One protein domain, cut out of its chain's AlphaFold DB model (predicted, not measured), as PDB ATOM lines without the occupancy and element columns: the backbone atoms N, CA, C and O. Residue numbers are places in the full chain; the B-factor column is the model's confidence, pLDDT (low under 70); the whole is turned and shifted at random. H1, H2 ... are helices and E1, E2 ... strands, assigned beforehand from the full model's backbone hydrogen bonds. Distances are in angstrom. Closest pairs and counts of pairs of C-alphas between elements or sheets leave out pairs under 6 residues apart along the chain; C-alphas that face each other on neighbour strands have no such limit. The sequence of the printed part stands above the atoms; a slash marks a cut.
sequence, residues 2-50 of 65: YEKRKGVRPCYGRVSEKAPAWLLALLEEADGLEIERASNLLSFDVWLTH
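What this domain is: This is residues 2 to 50 of the 65 residues of an uncharacterized protein of Anaerolineaceae bacterium (UniProt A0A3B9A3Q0). A small three-stranded sheet has helix H2 over one face, running along strand E1, while the short helix H1 lies off one end of the sheet. The printed part has 49 residues, in order H1, E1, H2, E2, E3; the mixed sheet runs E2, E1, E3, and the class is mixed, helices and strands. It is compact, with a radius of gyration of the C-alphas of 10.6 A, and elongated, spanning 29 by 19 by 15 A.

Where its parts are: H1 is residues 2 to 6, beginning at C-alpha 2 (-35.550, 10.721, -27.866). E1 is residues 12 to 16, 13.8 A long; H2 is 21 to 28, 10.5 A; E2 is 34 to 38, 13.3 A. E3, residues 46 to 49, ends at C-alpha 49 (-42.754, 7.574, -25.235).

How they stand to each other: H1 is only just not on the sheet, with 4 pairs of C-alphas within 10 A; its closest to E3 are those of Tyr 2 and Leu 48, 7.5 A. E1 and E3 are antiparallel, N 14 to O 47 at 2.8 A. E2 and E1 are parallel, N 36 to O 13 at 2.9 A. E1, H2 and E2 form a strand-helix-strand unit, two parallel neighbour strands with a helix between, its crossover right-handed. H2 is on the sheet at a height of 10.1 A, over E1, at 4 degrees on the local plane; the closest C-alphas of the two are those of Val 15 and Leu 24, 7.9 A. In H1 and H2 every O i to N i+4 pair is within hydrogen-bond range.

The domain as a whole: The C-alphas farthest apart, of Gly 7 and Ser 39, are 29.9 A apart. The printed part has no cut and no long link, and no printed residue is under 70 in pLDDT.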
ATOM      1  N   TYR A   2     -34.136  10.772 -27.467       78.62
ATOM      2  CA  TYR A   2     -35.550  10.721 -27.866       78.62
ATOM      3  C   TYR A   2     -36.067  12.046 -28.455       78.62
ATOM      4  O   TYR A   2     -36.472  12.071 -29.612       78.62
ATOM      5  N   GLU A   3     -35.936  13.154 -27.714       83.19
ATOM      6  CA  GLU A   3     -36.375  14.490 -28.158       83.19
ATOM      7  C   GLU A   3     -35.715  14.902 -29.479       83.19
ATOM      8  O   GLU A   3     -36.396  15.278 -30.422       83.19
ATOM      9  N   LYS A   4     -34.398  14.693 -29.615       82.56
ATOM     10  CA  LYS A   4     -33.678  14.961 -30.872       82.56
ATOM     11  C   LYS A   4     -34.214  14.168 -32.073       82.56
ATOM     12  O   LYS A   4     -34.070  14.622 -33.197       82.56
ATOM     13  N   ARG A   5     -34.779  12.974 -31.853       84.19
ATOM     14  CA  ARG A   5     -35.307  12.104 -32.921       84.19
ATOM     15  C   ARG A   5     -36.789  12.333 -33.206       84.19
ATOM     16  O   ARG A   5     -37.217  12.103 -34.330       84.19
ATOM     17  N   LYS A   6     -37.576  12.709 -32.197       83.88
ATOM     18  CA  LYS A   6     -39.037  12.854 -32.300       83.88
ATOM     19  C   LYS A   6     -39.512  14.307 -32.311       83.88
ATOM     20  O   LYS A   6     -40.677  14.543 -32.592       83.88
ATOM     21  N   GLY A   7     -38.637  15.264 -32.007       86.94
ATOM     22  CA  GLY A   7     -38.979  16.682 -31.860       86.94
ATOM     23  C   GLY A   7     -39.827  16.995 -30.624       86.94
ATOM     24  O   GLY A   7     -40.289  18.119 -30.477       86.94
ATOM     25  N   VAL A   8     -40.050  16.014 -29.744       86.62
ATOM     26  CA  VAL A   8     -40.939  16.111 -28.580       86.62
ATOM     27  C   VAL A   8     -40.357  15.346 -27.393       86.62
ATOM     28  O   VAL A   8     -39.679  14.323 -27.563       86.62
ATOM     29  N   ARG A   9     -40.606  15.854 -26.185       87.81
ATOM     30  CA  ARG A   9     -40.191  15.219 -24.931       87.81
ATOM     31  C   ARG A   9     -41.036  13.979 -24.640       87.81
ATOM     32  O   ARG A   9     -42.240  14.011 -24.884       87.81
ATOM     33  N   PRO A  10     -40.434  12.892 -24.129       89.00
ATOM     34  CA  PRO A  10     -41.223  11.792 -23.600       89.00
ATOM     35  C   PRO A  10     -41.990  12.265 -22.359       89.00
ATOM     36  O   PRO A  10     -41.458  13.030 -21.562       89.00
ATOM     37  N   CYS A  11     -43.221  11.796 -22.209       90.44
ATOM     38  CA  CYS A  11     -44.047  12.005 -21.018       90.44
ATOM     39  C   CYS A  11     -44.224  10.713 -20.214       90.44
ATOM     40  O   CYS A  11     -44.654  10.755 -19.069       90.44
ATOM     41  N   TYR A  12     -43.855   9.565 -20.790       91.62
ATOM     42  CA  TYR A  12     -43.888   8.274 -20.122       91.62
ATOM     43  C   TYR A  12     -42.605   7.485 -20.370       91.62
ATOM     44  O   TYR A  12     -42.081   7.439 -21.489       91.62
ATOM     45  N   GLY A  13     -42.130   6.812 -19.330       91.38
ATOM     46  CA  GLY A  13     -41.029   5.875 -19.378       91.38
ATOM     47  C   GLY A  13     -41.369   4.565 -18.677       91.38
ATOM     48  O   GLY A  13     -42.049   4.540 -17.657       91.38
ATOM     49  N   ARG A  14     -40.863   3.454 -19.212       92.94
ATOM     50  CA  ARG A  14     -40.838   2.167 -18.513       92.94
ATOM     51  C   ARG A  14     -39.393   1.735 -18.328       92.94
ATOM     52  O   ARG A  14     -38.630   1.696 -19.291       92.94
ATOM     53  N   VAL A  15     -39.039   1.395 -17.098       94.50
ATOM     54  CA  VAL A  15     -37.682   1.021 -16.694       94.50
ATOM     55  C   VAL A  15     -37.703  -0.304 -15.939       94.50
ATOM     56  O   VAL A  15     -38.710  -0.671 -15.333       94.50
ATOM     57  N   SER A  16     -36.608  -1.055 -15.985       94.06
ATOM     58  CA  SER A  16     -36.488  -2.284 -15.199       94.06
ATOM     59  C   SER A  16     -36.527  -2.016 -13.696       94.06
ATOM     60  O   SER A  16     -35.924  -1.065 -13.203       94.06
ATOM     61  N   GLU A  17     -37.163  -2.908 -12.937       93.94
ATOM     62  CA  GLU A  17     -37.036  -2.929 -11.471       93.94
ATOM     63  C   GLU A  17     -35.595  -3.161 -11.003       93.94
ATOM     64  O   GLU A  17     -35.229  -2.769  -9.899       93.94
ATOM     65  N   LYS A  18     -34.764  -3.774 -11.853       94.44
ATOM     66  CA  LYS A  18     -33.343  -4.033 -11.593       94.44
ATOM     67  C   LYS A  18     -32.451  -2.881 -12.056       94.44
ATOM     68  O   LYS A  18     -31.232  -3.051 -12.126       94.44
ATOM     69  N   ALA A  19     -33.042  -1.745 -12.430       94.31
ATOM     70  CA  ALA A  19     -32.285  -0.608 -12.910       94.31
ATOM     71  C   ALA A  19     -31.355  -0.053 -11.831       94.31
ATOM     72  O   ALA A  19     -31.748   0.070 -10.668       94.31
ATOM     73  N   PRO A  20     -30.111   0.292 -12.198       95.12
ATOM     74  CA  PRO A  20     -29.196   0.897 -11.252       95.12
ATOM     75  C   PRO A  20     -29.707   2.281 -10.841       95.12
ATOM     76  O   PRO A  20     -30.284   3.012 -11.647       95.12
ATOM     77  N   ALA A  21     -29.443   2.666  -9.593       93.44
ATOM     78  CA  ALA A  21     -29.959   3.907  -9.012       93.44
ATOM     79  C   ALA A  21     -29.603   5.160  -9.832       93.44
ATOM     80  O   ALA A  21     -30.426   6.059  -9.964       93.44
ATOM     81  N   TRP A  22     -28.412   5.199 -10.439       94.69
ATOM     82  CA  TRP A  22     -27.995   6.319 -11.286       94.69
ATOM     83  C   TRP A  22     -28.866   6.472 -12.542       94.69
ATOM     84  O   TRP A  22     -29.084   7.587 -12.999       94.69
ATOM     85  N   LEU A  23     -29.381   5.372 -13.095       91.88
ATOM     86  CA  LEU A  23     -30.243   5.403 -14.275       91.88
ATOM     87  C   LEU A  23     -31.642   5.899 -13.916       91.88
ATOM     88  O   LEU A  23     -32.238   6.654 -14.677       91.88
ATOM     89  N   LEU A  24     -32.143   5.495 -12.746       90.50
ATOM     90  CA  LEU A  24     -33.408   5.992 -12.210       90.50
ATOM     91  C   LEU A  24     -33.334   7.494 -11.924       90.50
ATOM     92  O   LEU A  24     -34.212   8.219 -12.375       90.50
ATOM     93  N   ALA A  25     -32.256   7.963 -11.289       92.19
ATOM     94  CA  ALA A  25     -32.058   9.385 -11.005       92.19
ATOM     95  C   ALA A  25     -32.116  10.245 -12.281       92.19
ATOM     96  O   ALA A  25     -32.842  11.230 -12.322       92.19
ATOM     97  N   LEU A  26     -31.449   9.816 -13.361       90.44
ATOM     98  CA  LEU A  26     -31.483  10.522 -14.651       90.44
ATOM     99  C   LEU A  26     -32.889  10.616 -15.266       90.44
ATOM    100  O   LEU A  26     -33.175  11.545 -16.020       90.44
ATOM    101  N   LEU A  27     -33.741   9.622 -15.014       89.75
ATOM    102  CA  LEU A  27     -35.121   9.607 -15.497       89.75
ATOM    103  C   LEU A  27     -36.028  10.472 -14.618       89.75
ATOM    104  O   LEU A  27     -36.899  11.153 -15.142       89.75
ATOM    105  N   GLU A  28     -35.805  10.476 -13.306       88.62
ATOM    106  CA  GLU A  28     -36.544  11.305 -12.346       88.62
ATOM    107  C   GLU A  28     -36.214  12.803 -12.480       88.62
ATOM    108  O   GLU A  28     -37.066  13.643 -12.203       88.62
ATOM    109  N   GLU A  29     -35.023  13.159 -12.974       89.12
ATOM    110  CA  GLU A  29     -34.661  14.541 -13.334       89.12
ATOM    111  C   GLU A  29     -35.407  15.067 -14.577       89.12
ATOM    112  O   GLU A  29     -35.387  16.269 -14.862       89.12
ATOM    113  N   ALA A  30     -36.056  14.190 -15.349       85.88
ATOM    114  CA  ALA A  30     -36.785  14.583 -16.544       85.88
ATOM    115  C   ALA A  30     -38.170  15.142 -16.177       85.88
ATOM    116  O   ALA A  30     -39.099  14.402 -15.850       85.88
ATOM    117  N   ASP A  31     -38.313  16.463 -16.275       84.31
ATOM    118  CA  ASP A  31     -39.561  17.163 -15.961       84.31
ATOM    119  C   ASP A  31     -40.754  16.629 -16.777       84.31
ATOM    120  O   ASP A  31     -40.709  16.556 -18.011       84.31
ATOM    121  N   GLY A  32     -41.823  16.251 -16.070       85.25
ATOM    122  CA  GLY A  32     -43.054  15.713 -16.654       85.25
ATOM    123  C   GLY A  32     -42.981  14.262 -17.151       85.25
ATOM    124  O   GLY A  32     -43.879  13.845 -17.884       85.25
ATOM    125  N   LEU A  33     -41.941  13.499 -16.789       90.38
ATOM    126  CA  LEU A  33     -41.804  12.088 -17.158       90.38
ATOM    127  C   LEU A  33     -42.405  11.161 -16.089       90.38
ATOM    128  O   LEU A  33     -41.864  11.002 -14.999       90.38
ATOM    129  N   GLU A  34     -43.503  10.485 -16.421       90.88
ATOM    130  CA  GLU A  34     -44.067   9.423 -15.583       90.88
ATOM    131  C   GLU A  34     -43.275   8.122 -15.763       90.88
ATOM    132  O   GLU A  34     -43.071   7.675 -16.892       90.88
ATOM    133  N   ILE A  35     -42.854   7.481 -14.669       91.38
ATOM    134  CA  ILE A  35     -42.032   6.264 -14.713       91.38
ATOM    135  C   ILE A  35     -42.793   5.056 -14.160       91.38
ATOM    136  O   ILE A  35     -43.212   5.036 -13.006       91.38
ATOM    137  N   GLU A  36     -42.897   4.002 -14.968       92.00
ATOM    138  CA  GLU A  36     -43.351   2.673 -14.550       92.00
ATOM    139  C   GLU A  36     -42.161   1.718 -14.413       92.00
ATOM    140  O   GLU A  36     -41.301   1.643 -15.295       92.00
ATOM    141  N   ARG A  37     -42.134   0.935 -13.332       91.69
ATOM    142  CA  ARG A  37     -41.138  -0.124 -13.138       91.69
ATOM    143  C   ARG A  37     -41.693  -1.471 -13.594       91.69
ATOM    144  O   ARG A  37     -42.841  -1.794 -13.301       91.69
ATOM    145  N   ALA A  38     -40.883  -2.249 -14.306       91.31
ATOM    146  CA  ALA A  38     -41.269  -3.558 -14.822       91.31
ATOM    147  C   ALA A  38     -40.244  -4.645 -14.463       91.31
ATOM    148  O   ALA A  38     -39.035  -4.472 -14.633       91.31
ATOM    149  N   SER A  39     -40.741  -5.789 -13.991       90.94
ATOM    150  CA  SER A  39     -39.938  -6.928 -13.521       90.94
ATOM    151  C   SER A  39     -39.358  -7.783 -14.655       90.94
ATOM    152  O   SER A  39     -38.350  -8.471 -14.479       90.94
ATOM    153  N   ASN A  40     -39.982  -7.727 -15.835       92.00
ATOM    154  CA  ASN A  40     -39.656  -8.532 -17.013       92.00
ATOM    155  C   ASN A  40     -38.617  -7.885 -17.950       92.00
ATOM    156  O   ASN A  40     -38.443  -8.346 -19.075       92.00
ATOM    157  N   LEU A  41     -37.946  -6.822 -17.501       90.94
ATOM    158  CA  LEU A  41     -36.951  -6.067 -18.263       90.94
ATOM    159  C   LEU A  41     -35.526  -6.313 -17.745       90.94
ATOM    160  O   LEU A  41     -35.316  -6.512 -16.542       90.94
ATOM    161  N   LEU A  42     -34.530  -6.239 -18.632       92.75
ATOM    162  CA  LEU A  42     -33.115  -6.290 -18.245       92.75
ATOM    163  C   LEU A  42     -32.710  -5.017 -17.497       92.75
ATOM    164  O   LEU A  42     -33.303  -3.963 -17.691       92.75
ATOM    165  N   SER A  43     -31.662  -5.084 -16.673       89.94
ATOM    166  CA  SER A  43     -31.267  -3.988 -15.774       89.94
ATOM    167  C   SER A  43     -31.018  -2.635 -16.458       89.94
ATOM    168  O   SER A  43     -31.071  -1.608 -15.797       89.94
ATOM    169  N   PHE A  44     -30.750  -2.604 -17.763       92.19
ATOM    170  CA  PHE A  44     -30.508  -1.367 -18.517       92.19
ATOM    171  C   PHE A  44     -31.586  -1.067 -19.564       92.19
ATOM    172  O   PHE A  44     -31.434  -0.131 -20.348       92.19
ATOM    173  N   ASP A  45     -32.676  -1.834 -19.580       92.19
ATOM    174  CA  ASP A  45     -33.782  -1.590 -20.497       92.19
ATOM    175  C   ASP A  45     -34.579  -0.365 -20.049       92.19
ATOM    176  O   ASP A  45     -35.126  -0.308 -18.940       92.19
ATOM    177  N   VAL A  46     -34.672   0.603 -20.959       90.56
ATOM    178  CA  VAL A  46     -35.457   1.823 -20.797       90.56
ATOM    179  C   VAL A  46     -36.273   2.056 -22.055       90.56
ATOM    180  O   VAL A  46     -35.746   2.126 -23.165       90.56
ATOM    181  N   TRP A  47     -37.572   2.225 -21.862       91.19
ATOM    182  CA  TRP A  47     -38.535   2.550 -22.899       91.19
ATOM    183  C   TRP A  47     -39.057   3.951 -22.638       91.19
ATOM    184  O   TRP A  47     -39.382   4.272 -21.502       91.19
ATOM    185  N   LEU A  48     -39.147   4.779 -23.675       90.69
ATOM    186  CA  LEU A  48     -39.625   6.156 -23.576       90.69
ATOM    187  C   LEU A  48     -40.683   6.403 -24.643       90.69
ATOM    188  O   LEU A  48     -40.518   5.981 -25.790       90.69
ATOM    189  N   THR A  49     -41.742   7.121 -24.286       89.38
ATOM    190  CA  THR A  49     -42.754   7.574 -25.235       89.38
ATOM    191  C   THR A  49     -43.329   8.941 -24.866       89.38
ATOM    192  O   THR A  49     -43.337   9.338 -23.705       89.38
ATOM    193  N   HIS A  50     -43.778   9.679 -25.880       89.75
ATOM    194  CA  HIS A  50     -44.583  10.899 -25.737       89.75
ATOM    195  C   HIS A  50     -46.080  10.627 -25.968       89.75
ATOM    196  O   HIS A  50     -46.910  11.525 -25.844       89.75
TER     197      HIS A  50